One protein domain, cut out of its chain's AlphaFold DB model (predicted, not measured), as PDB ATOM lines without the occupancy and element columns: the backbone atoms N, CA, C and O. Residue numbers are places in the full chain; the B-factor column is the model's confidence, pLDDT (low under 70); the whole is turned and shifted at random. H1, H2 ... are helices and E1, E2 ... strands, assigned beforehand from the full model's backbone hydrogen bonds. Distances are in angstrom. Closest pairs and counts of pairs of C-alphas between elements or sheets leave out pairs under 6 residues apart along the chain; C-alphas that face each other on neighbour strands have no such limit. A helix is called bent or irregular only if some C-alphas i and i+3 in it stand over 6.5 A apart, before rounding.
ATOM      1  N   VAL A  41     156.015 190.764 181.954       93.50
ATOM      2  CA  VAL A  41     157.069 189.820 181.591       93.50
ATOM      3  C   VAL A  41     158.006 190.506 180.607       93.50
ATOM      4  O   VAL A  41     157.568 190.950 179.542       93.50
ATOM      5  N   SER A  42     159.289 190.607 180.947       96.00
ATOM      6  CA  SER A  42     160.315 191.033 180.001       96.00
ATOM      7  C   SER A  42     161.065 189.842 179.430       96.00
ATOM      8  O   SER A  42     161.176 188.785 180.056       96.00
ATOM      9  N   TYR A  43     161.565 190.014 178.214       96.81
ATOM     10  CA  TYR A  43     162.378 189.019 177.539       96.81
ATOM     11  C   TYR A  43     163.654 189.633 176.984       96.81
ATOM     12  O   TYR A  43     163.686 190.812 176.624       96.81
ATOM     13  N   GLU A  44     164.677 188.796 176.862       96.38
ATOM     14  CA  GLU A  44     165.872 189.048 176.065       96.38
ATOM     15  C   GLU A  44     166.232 187.770 175.301       96.38
ATOM     16  O   GLU A  44     166.137 186.671 175.849       96.38
ATOM     17  N   VAL A  45     166.626 187.896 174.037       95.56
ATOM     18  CA  VAL A  45     167.005 186.771 173.177       95.56
ATOM     19  C   VAL A  45     168.479 186.884 172.808       95.56
ATOM     20  O   VAL A  45     168.960 187.946 172.399       95.56
ATOM     21  N   PHE A  46     169.197 185.771 172.916       94.06
ATOM     22  CA  PHE A  46     170.627 185.686 172.648       94.06
ATOM     23  C   PHE A  46     170.927 184.544 171.670       94.06
ATOM     24  O   PHE A  46     170.477 183.425 171.911       94.06
ATOM     25  N   PRO A  47     171.706 184.770 170.598       94.19
ATOM     26  CA  PRO A  47     172.158 183.682 169.739       94.19
ATOM     27  C   PRO A  47     173.185 182.835 170.501       94.19
ATOM     28  O   PRO A  47     174.246 183.341 170.870       94.19
ATOM     29  N   ALA A  48     172.863 181.569 170.761       92.12
ATOM     30  CA  ALA A  48     173.699 180.676 171.561       92.12
ATOM     31  C   ALA A  48     174.945 180.247 170.775       92.12
ATOM     32  O   ALA A  48     174.814 179.848 169.620       92.12
ATOM     33  N   SER A  49     176.142 180.312 171.366       90.56
ATOM     34  CA  SER A  49     177.367 179.832 170.707       90.56
ATOM     35  C   SER A  49     177.349 178.329 170.450       90.56
ATOM     36  O   SER A  49     176.749 177.578 171.214       90.56
ATOM     37  N   GLU A  50     178.009 177.886 169.377       89.06
ATOM     38  CA  GLU A  50     178.146 176.454 169.066       89.06
ATOM     39  C   GLU A  50     178.772 175.701 170.245       89.06
ATOM     40  O   GLU A  50     178.203 174.723 170.716       89.06
ATOM     41  N   GLU A  51     179.845 176.248 170.827       89.94
ATOM     42  CA  GLU A  51     180.476 175.708 172.038       89.94
ATOM     43  C   GLU A  51     179.487 175.596 173.212       89.94
ATOM     44  O   GLU A  51     179.497 174.616 173.960       89.94
ATOM     45  N   PHE A  52     178.601 176.585 173.386       91.25
ATOM     46  CA  PHE A  52     177.579 176.532 174.429       91.25
ATOM     47  C   PHE A  52     176.547 175.434 174.153       91.25
ATOM     48  O   PHE A  52     176.221 174.667 175.056       91.25
ATOM     49  N   ILE A  53     176.057 175.337 172.917       91.44
ATOM     50  CA  ILE A  53     175.090 174.320 172.481       91.44
ATOM     51  C   ILE A  53     175.661 172.913 172.704       91.44
ATOM     52  O   ILE A  53     174.983 172.056 173.278       91.44
ATOM     53  N   GLU A  54     176.917 172.690 172.310       91.12
ATOM     54  CA  GLU A  54     177.624 171.419 172.495       91.12
ATOM     55  C   GLU A  54     177.809 171.077 173.973       91.12
ATOM     56  O   GLU A  54     177.521 169.951 174.383       91.12
ATOM     57  N   ARG A  55     178.209 172.052 174.801       91.81
ATOM     58  CA  ARG A  55     178.376 171.863 176.250       91.81
ATOM     59  C   ARG A  55     177.078 171.448 176.941       91.81
ATOM     60  O   ARG A  55     177.114 170.648 177.870       91.81
ATOM     61  N   GLN A  56     175.943 171.973 176.483       91.56
ATOM     62  CA  GLN A  56     174.621 171.599 176.991       91.56
ATOM     63  C   GLN A  56     174.087 170.292 176.369       91.56
ATOM     64  O   GLN A  56     172.997 169.851 176.730       91.56
ATOM     65  N   ASN A  57     174.821 169.674 175.429       90.75
ATOM     66  CA  ASN A  57     174.376 168.539 174.611       90.75
ATOM     67  C   ASN A  57     172.989 168.779 173.982       90.75
ATOM     68  O   ASN A  57     172.136 167.888 173.921       90.75
ATOM     69  N   PHE A  58     172.741 170.015 173.545       90.62
ATOM     70  CA  PHE A  58     171.443 170.428 173.039       90.62
ATOM     71  C   PHE A  58     171.271 169.994 171.580       90.62
ATOM     72  O   PHE A  58     172.042 170.385 170.704       90.62
ATOM     73  N   ARG A  59     170.248 169.173 171.322       86.25
ATOM     74  CA  ARG A  59     169.892 168.659 169.985       86.25
ATOM     75  C   ARG A  59     168.414 168.845 169.659       86.25
ATOM     76  O   ARG A  59     167.907 168.237 168.722       86.25
ATOM     77  N   ASP A  60     167.710 169.619 170.479       78.75
ATOM     78  CA  ASP A  60     166.274 169.768 170.348       78.75
ATOM     79  C   ASP A  60     165.935 170.731 169.202       78.75
ATOM     80  O   ASP A  60     166.280 171.914 169.216       78.75
ATOM     81  N   ILE A  61     165.268 170.190 168.185       70.50
ATOM     82  CA  ILE A  61     164.857 170.925 166.989       70.50
ATOM     83  C   ILE A  61     163.413 171.423 167.142       70.50
ATOM     84  O   ILE A  61     163.086 172.485 166.610       70.50
ATOM     85  N   SER A  62     162.568 170.689 167.877       69.56
ATOM     86  CA  SER A  62     161.105 170.818 167.835       69.56
ATOM     87  C   SER A  62     160.416 170.903 169.200       69.56
ATOM     88  O   SER A  62     159.218 171.160 169.236       69.56
ATOM     89  N   GLY A  63     161.128 170.744 170.307       78.25
ATOM     90  CA  GLY A  63     160.605 170.813 171.667       78.25
ATOM     91  C   GLY A  63     160.647 172.201 172.298       78.25
ATOM     92  O   GLY A  63     160.998 173.205 171.668       78.25
ATOM     93  N   SER A  64     160.244 172.255 173.564       81.81
ATOM     94  CA  SER A  64     160.110 173.478 174.366       81.81
ATOM     95  C   SER A  64     161.448 174.106 174.765       81.81
ATOM     96  O   SER A  64     161.461 175.166 175.392       81.81
ATOM     97  N   GLY A  65     162.566 173.453 174.437       91.00
ATOM     98  CA  GLY A  65     163.890 173.808 174.925       91.00
ATOM     99  C   GLY A  65     164.211 173.229 176.306       91.00
ATOM    100  O   GLY A  65     163.456 172.447 176.884       91.00
ATOM    101  N   ILE A  66     165.365 173.624 176.840       91.12
ATOM    102  CA  ILE A  66     165.856 173.226 178.162       91.12
ATOM    103  C   ILE A  66     166.153 174.454 179.011       91.12
ATOM    104  O   ILE A  66     166.587 175.491 178.505       91.12
ATOM    105  N   ILE A  67     165.968 174.331 180.322       91.00
ATOM    106  CA  ILE A  67     166.395 175.378 181.248       91.00
ATOM    107  C   ILE A  67     167.863 175.228 181.570       91.00
ATOM    108  O   ILE A  67     168.330 174.146 181.916       91.00
ATOM    109  N   ILE A  68     168.553 176.360 181.514       90.56
ATOM    110  CA  ILE A  68     169.973 176.475 181.813       90.56
ATOM    111  C   ILE A  68     170.166 177.394 183.016       90.56
ATOM    112  O   ILE A  68     169.485 178.411 183.174       90.56
ATOM    113  N   THR A  69     171.106 177.034 183.883       84.75
ATOM    114  CA  THR A  69     171.424 177.796 185.102       84.75
ATOM    115  C   THR A  69     172.786 178.486 185.031       84.75
ATOM    116  O   THR A  69     173.072 179.348 185.855       84.75
ATOM    117  N   ASP A  70     173.622 178.141 184.051       80.69
ATOM    118  CA  ASP A  70     175.021 178.563 183.906       80.69
ATOM    119  C   ASP A  70     175.251 179.499 182.697       80.69
ATOM    120  O   ASP A  70     176.292 179.467 182.035       80.69
ATOM    121  N   PHE A  71     174.276 180.357 182.383       84.44
ATOM    122  CA  PHE A  71     174.387 181.264 181.241       84.44
ATOM    123  C   PHE A  71     175.182 182.539 181.566       84.44
ATOM    124  O   PHE A  71     174.863 183.271 182.501       84.44
ATOM    125  N   SER A  72     176.193 182.838 180.747       84.38
ATOM    126  CA  SER A  72     176.954 184.087 180.766       84.38
ATOM    127  C   SER A  72     176.991 184.685 179.360       84.38
ATOM    128  O   SER A  72     177.557 184.085 178.447       84.38
ATOM    129  N   GLU A  73     176.407 185.874 179.190       79.75
ATOM    130  CA  GLU A  73     176.307 186.545 177.884       79.75
ATOM    131  C   GLU A  73     177.673 186.771 177.226       79.75
ATOM    132  O   GLU A  73     177.833 186.537 176.034       79.75
ATOM    133  N   SER A  74     178.686 187.165 178.002       75.81
ATOM    134  CA  SER A  74     180.025 187.453 177.477       75.81
ATOM    135  C   SER A  74     180.781 186.219 176.979       75.81
ATOM    136  O   SER A  74     181.761 186.370 176.257       75.81
ATOM    137  N   LYS A  75     180.350 185.012 177.363       75.44
ATOM    138  CA  LYS A  75     181.008 183.744 177.004       75.44
ATOM    139  C   LYS A  75     180.201 182.900 176.023       75.44
ATOM    140  O   LYS A  75     180.778 182.156 175.242       75.44
ATOM    141  N   ASN A  76     178.873 182.983 176.086       79.50
ATOM    142  CA  ASN A  76     177.981 182.014 175.447       79.50
ATOM    143  C   ASN A  76     177.202 182.593 174.246       79.50
ATOM    144  O   ASN A  76     176.293 181.933 173.744       79.50
ATOM    145  N   VAL A  77     177.513 183.816 173.800       78.69
ATOM    146  CA  VAL A  77     176.856 184.485 172.660       78.69
ATOM    147  C   VAL A  77     177.728 184.408 171.403       78.69
ATOM    148  O   VAL A  77     178.934 184.624 171.477       78.69
ATOM    149  N   GLN A  78     177.129 184.104 170.242       74.81
ATOM    150  CA  GLN A  78     177.862 184.008 168.964       74.81
ATOM    151  C   GLN A  78     178.441 185.341 168.475       74.81
ATOM    152  O   GLN A  78     177.769 186.372 168.521       74.81
ATOM    153  N   ALA A  79     179.650 185.278 167.900       60.22
ATOM    154  CA  ALA A  79     180.330 186.402 167.263       60.22
ATOM    155  C   ALA A  79     179.982 186.528 165.759       60.22
ATOM    156  O   ALA A  79     180.219 185.636 164.943       60.22
ATOM    157  N   ASP A  80     179.417 187.683 165.422       58.06
ATOM    158  CA  ASP A  80     179.338 188.367 164.123       58.06
ATOM    159  C   ASP A  80     178.600 187.722 162.933       58.06
ATOM    160  O   ASP A  80     177.615 188.306 162.483       58.06
ATOM    161  N   LYS A  81     178.959 186.544 162.399       54.94
ATOM    162  CA  LYS A  81     178.245 186.014 161.202       54.94
ATOM    163  C   LYS A  81     176.803 185.596 161.493       54.94
ATOM    164  O   LYS A  81     175.908 185.784 160.670       54.94
ATOM    165  N   SER A  82     176.561 185.097 162.695       67.44
ATOM    166  CA  SER A  82     175.213 184.774 163.156       67.44
ATOM    167  C   SER A  82     174.433 185.989 163.628       67.44
ATOM    168  O   SER A  82     173.225 185.880 163.815       67.44
ATOM    169  N   ALA A  83     175.068 187.157 163.769       79.62
ATOM    170  CA  ALA A  83     174.373 188.371 164.172       79.62
ATOM    171  C   ALA A  83     173.374 188.828 163.098       79.62
ATOM    172  O   ALA A  83     172.259 189.214 163.436       79.62
ATOM    173  N   ASP A  84     173.720 188.738 161.812       87.88
ATOM    174  CA  ASP A  84     172.824 189.173 160.732       87.88
ATOM    175  C   ASP A  84     171.687 188.181 160.476       87.88
ATOM    176  O   ASP A  84     170.531 188.586 160.303       87.88
ATOM    177  N   LYS A  85     171.972 186.875 160.554       91.75
ATOM    178  CA  LYS A  85     170.926 185.844 160.539       91.75
ATOM    179  C   LYS A  85     169.983 186.011 161.730       91.75
ATOM    180  O   LYS A  85     168.772 186.046 161.544       91.75
ATOM    181  N   PHE A  86     170.524 186.212 162.930       93.50
ATOM    182  CA  PHE A  86     169.736 186.457 164.136       93.50
ATOM    183  C   PHE A  86     168.843 187.697 164.010       93.50
ATOM    184  O   PHE A  86     167.645 187.613 164.272       93.50
ATOM    185  N   LYS A  87     169.384 188.828 163.535       93.62
ATOM    186  CA  LYS A  87     168.594 190.040 163.247       93.62
ATOM    187  C   LYS A  87     167.467 189.754 162.256       93.62
ATOM    188  O   LYS A  87     166.347 190.208 162.465       93.62
ATOM    189  N   THR A  88     167.746 188.982 161.207       94.75
ATOM    190  CA  THR A  88     166.747 188.604 160.197       94.75
ATOM    191  C   THR A  88     165.631 187.751 160.803       94.75
ATOM    192  O   THR A  88     164.453 188.006 160.552       94.75
ATOM    193  N   LEU A  89     165.976 186.765 161.633       95.62
ATOM    194  CA  LEU A  89     165.018 185.891 162.314       95.62
ATOM    195  C   LEU A  89     164.137 186.658 163.317       95.62
ATOM    196  O   LEU A  89     162.914 186.482 163.334       95.62
ATOM    197  N   LEU A  90     164.733 187.577 164.084       96.31
ATOM    198  CA  LEU A  90     164.000 188.496 164.958       96.31
ATOM    199  C   LEU A  90     163.045 189.394 164.161       96.31
ATOM    200  O   LEU A  90     161.855 189.449 164.468       96.31
ATOM    201  N   ALA A  91     163.533 190.027 163.091       96.38
ATOM    202  CA  ALA A  91     162.734 190.914 162.248       96.38
ATOM    203  C   ALA A  91     161.545 190.186 161.601       96.38
ATOM    204  O   ALA A  91     160.429 190.709 161.598       96.38
ATOM    205  N   ARG A  92     161.741 188.947 161.121       95.56
ATOM    206  CA  ARG A  92     160.653 188.097 160.603       95.56
ATOM    207  C   ARG A  92     159.569 187.865 161.648       95.56
ATOM    208  O   ARG A  92     158.386 187.914 161.309       95.56
ATOM    209  N   SER A  93     159.978 187.649 162.894       96.06
ATOM    210  CA  SER A  93     159.091 187.444 164.043       96.06
ATOM    211  C   SER A  93     158.485 188.741 164.586       96.06
ATOM    212  O   SER A  93     157.701 188.693 165.524       96.06
ATOM    213  N   SER A  94     158.834 189.898 164.007       96.81
ATOM    214  CA  SER A  94     158.472 191.217 164.537       96.81
ATOM    215  C   SER A  94     158.910 191.404 165.997       96.81
ATOM    216  O   SER A  94     158.249 192.091 166.772       96.81
ATOM    217  N   LEU A  95     160.036 190.786 166.364       96.19
ATOM    218  CA  LEU A  95     160.639 190.865 167.687       96.19
ATOM    219  C   LEU A  95     161.865 191.775 167.668       96.19
ATOM    220  O   LEU A  95     162.617 191.835 166.693       96.19
ATOM    221  N   PHE A  96     162.095 192.436 168.795       95.44
ATOM    222  CA  PHE A  96     163.378 193.051 169.105       95.44
ATOM    223  C   PHE A  96     164.241 192.051 169.879       95.44
ATOM    224  O   PHE A  96     163.764 191.004 170.313       95.44
ATOM    225  N   LYS A  97     165.526 192.370 170.085       94.38
ATOM    226  CA  LYS A  97     166.395 191.540 170.935       94.38
ATOM    227  C   LYS A  97     165.842 191.437 172.362       94.38
ATOM    228  O   LYS A  97     166.003 190.405 173.001       94.38
ATOM    229  N   SER A  98     165.198 192.491 172.847       96.50
ATOM    230  CA  SER A  98     164.562 192.534 174.155       96.50
ATOM    231  C   SER A  98     163.258 193.317 174.108       96.50
ATOM    232  O   SER A  98     163.050 194.162 173.236       96.50
ATOM    233  N   GLY A  99     162.368 193.041 175.053       96.25
ATOM    234  CA  GLY A  99     161.088 193.727 175.131       96.25
ATOM    235  C   GLY A  99     160.220 193.226 176.271       96.25
ATOM    236  O   GLY A  99     160.695 192.564 177.194       96.25
ATOM    237  N   LYS A 100     158.930 193.552 176.199       95.44
ATOM    238  CA  LYS A 100     157.905 193.073 177.127       95.44
ATOM    239  C   LYS A 100     156.790 192.374 176.368       95.44
ATOM    240  O   LYS A 100     156.513 192.723 175.224       95.44
ATOM    241  N   PHE A 101     156.138 191.425 177.024       93.31
ATOM    242  CA  PHE A 101     154.959 190.751 176.499       93.31
ATOM    243  C   PHE A 101     153.990 190.383 177.628       93.31
ATOM    244  O   PHE A 101     154.320 190.468 178.812       93.31
ATOM    245  N   THR A 102     152.770 190.011 177.246       91.62
ATOM    246  CA  THR A 102     151.745 189.499 178.163       91.62
ATOM    247  C   THR A 102     151.437 188.071 177.760       91.62
ATOM    248  O   THR A 102     150.970 187.858 176.647       91.62
ATOM    249  N   SER A 103     151.703 187.121 178.655       86.62
ATOM    250  CA  SER A 103     151.495 185.672 178.490       86.62
ATOM    251  C   SER A 103     152.230 184.989 177.333       86.62
ATOM    252  O   SER A 103     152.839 183.961 177.578       86.62
ATOM    253  N   THR A 104     152.217 185.508 176.106       93.25
ATOM    254  CA  THR A 104     152.741 184.823 174.915       93.25
ATOM    255  C   THR A 104     153.825 185.612 174.188       93.25
ATOM    256  O   THR A 104     153.665 186.811 173.942       93.25
ATOM    257  N   LEU A 105     154.882 184.921 173.768       95.19
ATOM    258  CA  LEU A 105     155.932 185.428 172.887       95.19
ATOM    259  C   LEU A 105     155.980 184.568 171.616       95.19
ATOM    260  O   LEU A 105     156.140 183.354 171.702       95.19
ATOM    261  N   ASN A 106     155.835 185.189 170.443       96.81
ATOM    262  CA  ASN A 106     155.682 184.474 169.172       96.81
ATOM    263  C   ASN A 106     156.933 184.581 168.298       96.81
ATOM    264  O   ASN A 106     157.425 185.681 168.044       96.81
ATOM    265  N   PHE A 107     157.384 183.447 167.773       96.31
ATOM    266  CA  PHE A 107     158.512 183.335 166.854       96.31
ATOM    267  C   PHE A 107     158.014 182.793 165.519       96.31
ATOM    268  O   PHE A 107     157.336 181.771 165.479       96.31
ATOM    269  N   LYS A 108     158.354 183.454 164.410       96.25
ATOM    270  CA  LYS A 108     158.101 182.880 163.084       96.25
ATOM    271  C   LYS A 108     159.170 181.847 162.773       96.25
ATOM    272  O   LYS A 108     160.359 182.173 162.779       96.25
ATOM    273  N   THR A 109     158.738 180.637 162.453       94.12
ATOM    274  CA  THR A 109     159.623 179.505 162.204       94.12
ATOM    275  C   THR A 109     159.870 179.284 160.712       94.12
ATOM    276  O   THR A 109     159.148 179.780 159.840       94.12
ATOM    277  N   ILE A 110     160.934 178.545 160.419       92.50
ATOM    278  CA  ILE A 110     161.276 178.001 159.108       92.50
ATOM    279  C   ILE A 110     161.494 176.503 159.321       92.50
ATOM    280  O   ILE A 110     162.254 176.116 160.207       92.50
ATOM    281  N   GLU A 111     160.851 175.663 158.513       88.75
ATOM    282  CA  GLU A 111     160.783 174.211 158.738       88.75
ATOM    283  C   GLU A 111     162.152 173.559 159.001       88.75
ATOM    284  O   GLU A 111     162.314 172.825 159.973       88.75
ATOM    285  N   THR A 112     163.155 173.879 158.185       88.81
ATOM    286  CA  THR A 112     164.497 173.277 158.241       88.81
ATOM    287  C   THR A 112     165.515 174.094 159.035       88.81
ATOM    288  O   THR A 112     166.704 173.775 159.034       88.81
ATOM    289  N   GLU A 113     165.086 175.169 159.694       91.50
ATOM    290  CA  GLU A 113     165.998 176.069 160.389       91.50
ATOM    291  C   GLU A 113     166.436 175.500 161.740       91.50
ATOM    292  O   GLU A 113     165.630 175.066 162.567       91.50
ATOM    293  N   TYR A 114     167.745 175.543 161.972       92.06
ATOM    294  CA  TYR A 114     168.348 175.217 163.252       92.06
ATOM    295  C   TYR A 114     169.195 176.400 163.700       92.06
ATOM    296  O   TYR A 114     170.337 176.585 163.274       92.06
ATOM    297  N   PHE A 115     168.599 177.215 164.562       93.12
ATOM    298  CA  PHE A 115     169.223 178.389 165.145       93.12
ATOM    299  C   PHE A 115     168.888 178.452 166.641       93.12
ATOM    300  O   PHE A 115     167.963 179.169 167.042       93.12
ATOM    301  N   PRO A 116     169.602 177.679 167.483       93.56
ATOM    302  CA  PRO A 116     169.380 177.702 168.919       93.56
ATOM    303  C   PRO A 116     169.667 179.079 169.507       93.56
ATOM    304  O   PRO A 116     170.694 179.712 169.247       93.56
ATOM    305  N   VAL A 117     168.745 179.531 170.344       94.44
ATOM    306  CA  VAL A 117     168.854 180.785 171.077       94.44
ATOM    307  C   VAL A 117     168.572 180.552 172.546       94.44
ATOM    308  O   VAL A 117     167.834 179.643 172.924       94.44
ATOM    309  N   VAL A 118     169.142 181.412 173.378       94.94
ATOM    310  CA  VAL A 118     168.753 181.523 174.775       94.94
ATOM    311  C   VAL A 118     167.721 182.631 174.892       94.94
ATOM    312  O   VAL A 118     168.003 183.782 174.565       94.94
ATOM    313  N   VAL A 119     166.532 182.288 175.374       95.44
ATOM    314  CA  VAL A 119     165.515 183.257 175.777       95.44
ATOM    315  C   VAL A 119     165.589 183.412 177.287       95.44
ATOM    316  O   VAL A 119     165.328 182.475 178.042       95.44
ATOM    317  N   LYS A 120     165.957 184.611 177.722       95.19
ATOM    318  CA  LYS A 120     165.866 185.038 179.111       95.19
ATOM    319  C   LYS A 120     164.479 185.615 179.336       95.19
ATOM    320  O   LYS A 120     164.140 186.630 178.739       95.19
ATOM    321  N   ILE A 121     163.700 184.999 180.212       94.62
ATOM    322  CA  ILE A 121     162.406 185.507 180.668       94.62
ATOM    323  C   ILE A 121     162.593 186.083 182.062       94.62
ATOM    324  O   ILE A 121     163.099 185.394 182.945       94.62
ATOM    325  N   THR A 122     162.181 187.331 182.272       93.56
ATOM    326  CA  THR A 122     162.221 187.973 183.586       93.56
ATOM    327  C   THR A 122     160.818 188.368 184.024       93.56
ATOM    328  O   THR A 122     160.096 189.074 183.321       93.56
ATOM    329  N   ILE A 123     160.428 187.881 185.200       91.12
ATOM    330  CA  ILE A 123     159.139 188.156 185.834       91.12
ATOM    331  C   ILE A 123     159.439 188.726 187.217       91.12
ATOM    332  O   ILE A 123     159.969 188.018 188.079       91.12
ATOM    333  N   LYS A 124     159.088 190.000 187.437       86.19
ATOM    334  CA  LYS A 124     159.518 190.768 188.618       86.19
ATOM    335  C   LYS A 124     161.057 190.776 188.687       86.19
ATOM    336  O   LYS A 124     161.685 191.215 187.733       86.19
ATOM    337  N   ASP A 125     161.647 190.206 189.737       85.81
ATOM    338  CA  ASP A 125     163.103 190.173 189.958       85.81
ATOM    339  C   ASP A 125     163.728 188.793 189.699       85.81
ATOM    340  O   ASP A 125     164.828 188.490 190.160       85.81
ATOM    341  N   LYS A 126     163.000 187.901 189.020       88.44
ATOM    342  CA  LYS A 126     163.444 186.528 188.762       88.44
ATOM    343  C   LYS A 126     163.622 186.310 187.274       88.44
ATOM    344  O   LYS A 126     162.673 186.491 186.515       88.44
ATOM    345  N   SER A 127     164.817 185.870 186.894       91.38
ATOM    346  CA  SER A 127     165.149 185.517 185.518       91.38
ATOM    347  C   SER A 127     165.298 184.011 185.351       91.38
ATOM    348  O   SER A 127     165.827 183.321 186.222       91.38
ATOM    349  N   ILE A 128     164.841 183.520 184.208       91.94
ATOM    350  CA  ILE A 128     164.967 182.137 183.761       91.94
ATOM    351  C   ILE A 128     165.582 182.176 182.370       91.94
ATOM    352  O   ILE A 128     165.181 183.000 181.553       91.94
ATOM    353  N   TYR A 129     166.523 181.281 182.103       93.44
ATOM    354  CA  TYR A 129     167.158 181.149 180.800       93.44
ATOM    355  C   TYR A 129     166.734 179.826 180.179       93.44
ATOM    356  O   TYR A 129     166.845 178.775 180.812       93.44
ATOM    357  N   ILE A 130     166.240 179.890 178.946       94.19
ATOM    358  CA  ILE A 130     165.761 178.727 178.204       94.19
ATOM    359  C   ILE A 130     166.543 178.644 176.898       94.19
ATOM    360  O   ILE A 130     166.439 179.550 176.073       94.19
ATOM    361  N   LEU A 131     167.312 177.575 176.710       94.19
ATOM    362  CA  LEU A 131     167.948 177.255 175.436       94.19
ATOM    363  C   LEU A 131     166.946 176.497 174.560       94.19
ATOM    364  O   LEU A 131     166.485 175.428 174.950       94.19
ATOM    365  N   GLY A 132     166.615 177.040 173.389       94.50
ATOM    366  CA  GLY A 132     165.630 176.455 172.480       94.50
ATOM    367  C   GLY A 132     165.877 176.822 171.016       94.50
ATOM    368  O   GLY A 132     166.414 177.886 170.712       94.50
ATOM    369  N   ASN A 133     165.456 175.960 170.088       94.88
ATOM    370  CA  ASN A 133     165.477 176.251 168.650       94.88
ATOM    371  C   ASN A 133     164.198 176.985 168.209       94.88
ATOM    372  O   ASN A 133     163.403 176.432 167.460       94.88
ATOM    373  N   TYR A 134     163.945 178.209 168.681       94.75
ATOM    374  CA  TYR A 134     162.632 178.859 168.497       94.75
ATOM    375  C   TYR A 134     162.305 179.341 167.077       94.75
ATOM    376  O   TYR A 134     161.159 179.678 166.798       94.75
ATOM    377  N   PHE A 135     163.281 179.354 166.171       94.19
ATOM    378  CA  PHE A 135     163.085 179.755 164.773       94.19
ATOM    379  C   PHE A 135     162.957 178.567 163.807       94.19
ATOM    380  O   PHE A 135     162.782 178.778 162.608       94.19
ATOM    381  N   GLY A 136     163.038 177.335 164.314       92.00
ATOM    382  CA  GLY A 136     162.941 176.108 163.524       92.00
ATOM    383  C   GLY A 136     161.592 175.405 163.605       92.00
ATOM    384  O   GLY A 136     160.844 175.585 164.569       92.00
ATOM    385  N   GLY A 137     161.311 174.549 162.623       89.38
ATOM    386  CA  GLY A 137     160.150 173.658 162.611       89.38
ATOM    387  C   GLY A 137     158.844 174.309 162.144       89.38
ATOM    388  O   GLY A 137     158.842 175.366 161.513       89.38
ATOM    389  N   CYS A 138     157.730 173.641 162.438       89.31
ATOM    390  CA  CYS A 138     156.369 174.061 162.084       89.31
ATOM    391  C   CYS A 138     155.682 174.807 163.240       89.31
ATOM    392  O   CYS A 138     156.329 175.148 164.233       89.31
ATOM    393  N   ASP A 139     154.368 175.018 163.119       90.81
ATOM    394  CA  ASP A 139     153.519 175.482 164.217       90.81
ATOM    395  C   ASP A 139     153.668 174.587 165.450       90.81
ATOM    396  O   ASP A 139     153.544 173.360 165.362       90.81
ATOM    397  N   ARG A 140     153.941 175.201 166.602       89.62
ATOM    398  CA  ARG A 140     154.056 174.492 167.881       89.62
ATOM    399  C   ARG A 140     153.933 175.431 169.066       89.62
ATOM    400  O   ARG A 140     154.128 176.641 168.960       89.62
ATOM    401  N   GLU A 141     153.674 174.840 170.218       91.31
ATOM    402  CA  GLU A 141     153.602 175.555 171.477       91.31
ATOM    403  C   GLU A 141     154.732 175.117 172.413       91.31
ATOM    404  O   GLU A 141     155.177 173.972 172.400       91.31
ATOM    405  N   ALA A 142     155.227 176.064 173.202       90.56
ATOM    406  CA  ALA A 142     156.090 175.809 174.339       90.56
ATOM    407  C   ALA A 142     155.492 176.533 175.547       90.56
ATOM    408  O   ALA A 142     155.163 177.713 175.465       90.56
ATOM    409  N   GLY A 143     155.351 175.850 176.678       89.12
ATOM    410  CA  GLY A 143     154.789 176.436 177.892       89.12
ATOM    411  C   GLY A 143     155.816 176.552 179.009       89.12
ATOM    412  O   GLY A 143     156.542 175.602 179.282       89.12
ATOM    413  N   LEU A 144     155.838 177.691 179.701       89.56
ATOM    414  CA  LEU A 144     156.578 177.913 180.941       89.56
ATOM    415  C   LEU A 144     155.601 177.993 182.117       89.56
ATOM    416  O   LEU A 144     154.852 178.963 182.229       89.56
ATOM    417  N   PHE A 145     155.638 177.023 183.031       88.94
ATOM    418  CA  PHE A 145     154.816 177.065 184.243       88.94
ATOM    419  C   PHE A 145     155.435 177.929 185.349       88.94
ATOM    420  O   PHE A 145     156.583 177.733 185.768       88.94
ATOM    421  N   TRP A 146     154.623 178.844 185.878       84.25
ATOM    422  CA  TRP A 146     154.979 179.840 186.879       84.25
ATOM    423  C   TRP A 146     153.986 179.881 188.049       84.25
ATOM    424  O   TRP A 146     152.796 180.129 187.876       84.25
ATOM    425  N   ASN A 147     154.485 179.729 189.279       82.31
ATOM    426  CA  ASN A 147     153.706 179.911 190.516       82.31
ATOM    427  C   ASN A 147     154.472 180.768 191.535       82.31
ATOM    428  O   ASN A 147     154.795 180.336 192.641       82.31
ATOM    429  N   GLY A 148     154.948 181.943 191.110       76.81
ATOM    430  CA  GLY A 148     155.875 182.768 191.903       76.81
ATOM    431  C   GLY A 148     157.302 182.199 192.002       76.81
ATOM    432  O   GLY A 148     158.223 182.883 192.465       76.81
ATOM    433  N   LYS A 149     157.491 180.965 191.534       74.69
ATOM    434  CA  LYS A 149     158.743 180.300 191.177       74.69
ATOM    435  C   LYS A 149     158.495 179.502 189.892       74.69
ATOM    436  O   LYS A 149     157.348 179.177 189.580       74.69
ATOM    437  N   TYR A 150     159.567 179.204 189.171       70.81
ATOM    438  CA  TYR A 150     159.521 178.313 188.019       70.81
ATOM    439  C   TYR A 150     159.223 176.869 188.442       70.81
ATOM    440  O   TYR A 150     159.724 176.430 189.479       70.81
ATOM    441  N   ILE A 151     158.432 176.155 187.635       73.19
ATOM    442  CA  ILE A 151     158.058 174.756 187.882       73.19
ATOM    443  C   ILE A 151     158.548 173.824 186.767       73.19
ATOM    444  O   ILE A 151     159.180 172.815 187.065       73.19
ATOM    445  N   GLY A 152     158.246 174.128 185.502       79.56
ATOM    446  CA  GLY A 152     158.456 173.198 184.387       79.56
ATOM    447  C   GLY A 152     158.293 173.842 183.006       79.56
ATOM    448  O   GLY A 152     157.608 174.861 182.880       79.56
ATOM    449  N   LEU A 153     158.909 173.227 181.990       81.69
ATOM    450  CA  LEU A 153     158.620 173.456 180.576       81.69
ATOM    451  C   LEU A 153     157.688 172.348 180.084       81.69
ATOM    452  O   LEU A 153     157.853 171.193 180.478       81.69
ATOM    453  N   ILE A 154     156.726 172.700 179.238       80.25
ATOM    454  CA  ILE A 154     155.808 171.753 178.593       80.25
ATOM    455  C   ILE A 154     155.749 171.999 177.086       80.25
ATOM    456  O   ILE A 154     156.082 173.093 176.618       80.25
ATOM    457  N   GLN A 155     155.358 170.971 176.341       68.44
ATOM    458  CA  GLN A 155     155.120 170.999 174.900       68.44
ATOM    459  C   GLN A 155     153.684 170.575 174.620       68.44
ATOM    460  O   GLN A 155     153.223 169.647 175.327       68.44
TER     461      GLN A 155
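AT A GLANCE: This is residues 41 to 155 of the 155 residues of an uncharacterized protein of Flavobacterium sp. (UniProt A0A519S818). A strongly twisted sheet of five strands, E2, E6, E5, E1 and E3, makes one wall of a loose, incompletely closed ring of strands, and E4 and the hairpin of E7 and E8 make the other side. The three helices H1, H2 and H3 lie toward one end of the longest axis, and the turn of the E7 and E8 hairpin lies toward the other. The printed part has 115 residues, with three named helices and eight named strands in the order E1, H1, E2, H2, H3, E3, E4, E5, E6, E7, E8. The larger sheet has the order E2, E6, E5, E1, E3 and is antiparallel throughout, E7 and E8 form a second antiparallel sheet, and the class is mixed, helices and strands. The whole is compact, with a radius of gyration of the C-alphas of 13.2 A, and rounded, with spans of 38 by 29 by 24 A.

IN THESE COORDINATES: In the large sheet, E1 is residues 41 to 47, 20.1 A long, and begins with C-alpha 41 at (157.069, 189.820, 181.591). E5 is residues 117 to 123, 19.1 A, and E6 is residues 126 to 132, 19.3 A. The edge strands are short: E2 is residues 66 to 68 and E3 is residues 98 to 101. E4 is residues 104 to 109, 15.4 A. E7 is residues 140 to 146, 19.8 A, and E8 is residues 150 to 154, 12.1 A, ending with C-alpha 154 at (155.808, 171.753, 178.593). The helices are H1, residues 50 to 55, H2, residues 73 to 76, and H3, residues 81 to 92. H3 is 17.7 A long and begins with C-alpha 81 at (178.245, 186.014, 161.202). H3 is neither bent nor irregular, but only just: C-alphas 81 and 84 are 6.3 A apart.

HOW THE PARTS SIT: E5 and E1 are antiparallel neighbours at 162 degrees, with N 44 and O 120 within hydrogen-bond range at 2.9 A. The hairpin of E5 and E6 is antiparallel at 157 degrees, with N 119 and O 130 at 2.8 A. E1 and E3 stand at 144 degrees, with N 43 and O 99 at 2.9 A, and E2 and E6 at 131 degrees, with N 66 and O 131 at 2.8 A. The hairpin of E7 and E8 stands at 163 degrees, with N 145 and O 152 at 2.9 A. The closest C-alphas of E2 and E8 are those of Ile 66 and Leu 153, 7.6 A apart. E4 pairs with no named strand; E4 and E7 are near each other, with 8 pairs of C-alphas within 10 A, and E3 and E4 meet only through their link. H3 only grazes the large sheet with its residues 82 to 90, and its closest C-alphas to E4 are those of Arg 92 and Lys 108, 6.3 A apart. H2 only grazes the sheet with residues 73 to 76, and H1, only just on it with 5 pairs of C-alphas within 10 A, only grazes it with residues 52 to 53. H1 and H2 are close but not clearly touching, the closest C-alphas being those of Phe 52 and Asn 76, 5.6 A. Among the pairs that stay apart are H1 and H3, E5 and E7, and E1 and E4. Every O i to N i+4 pair is within hydrogen-bond range in H1, and 7 of 8 are in H3; H2 is too short for such a pair, and its 1 pair of O i and N i+3 is not within range.

THE WHOLE: The C-alphas of Lys 81 and Asn 147, the two farthest apart, are 38.7 A apart. The printed part has no cut, and it ends at residue 155, the chain's last. No link is long; those from H1 to E2, E4 to E5 and E6 to E7 are short, and the others are tight. The mean pLDDT of the printed part is 88.2, and residues 62, 79 to 82 and 155 are under 70.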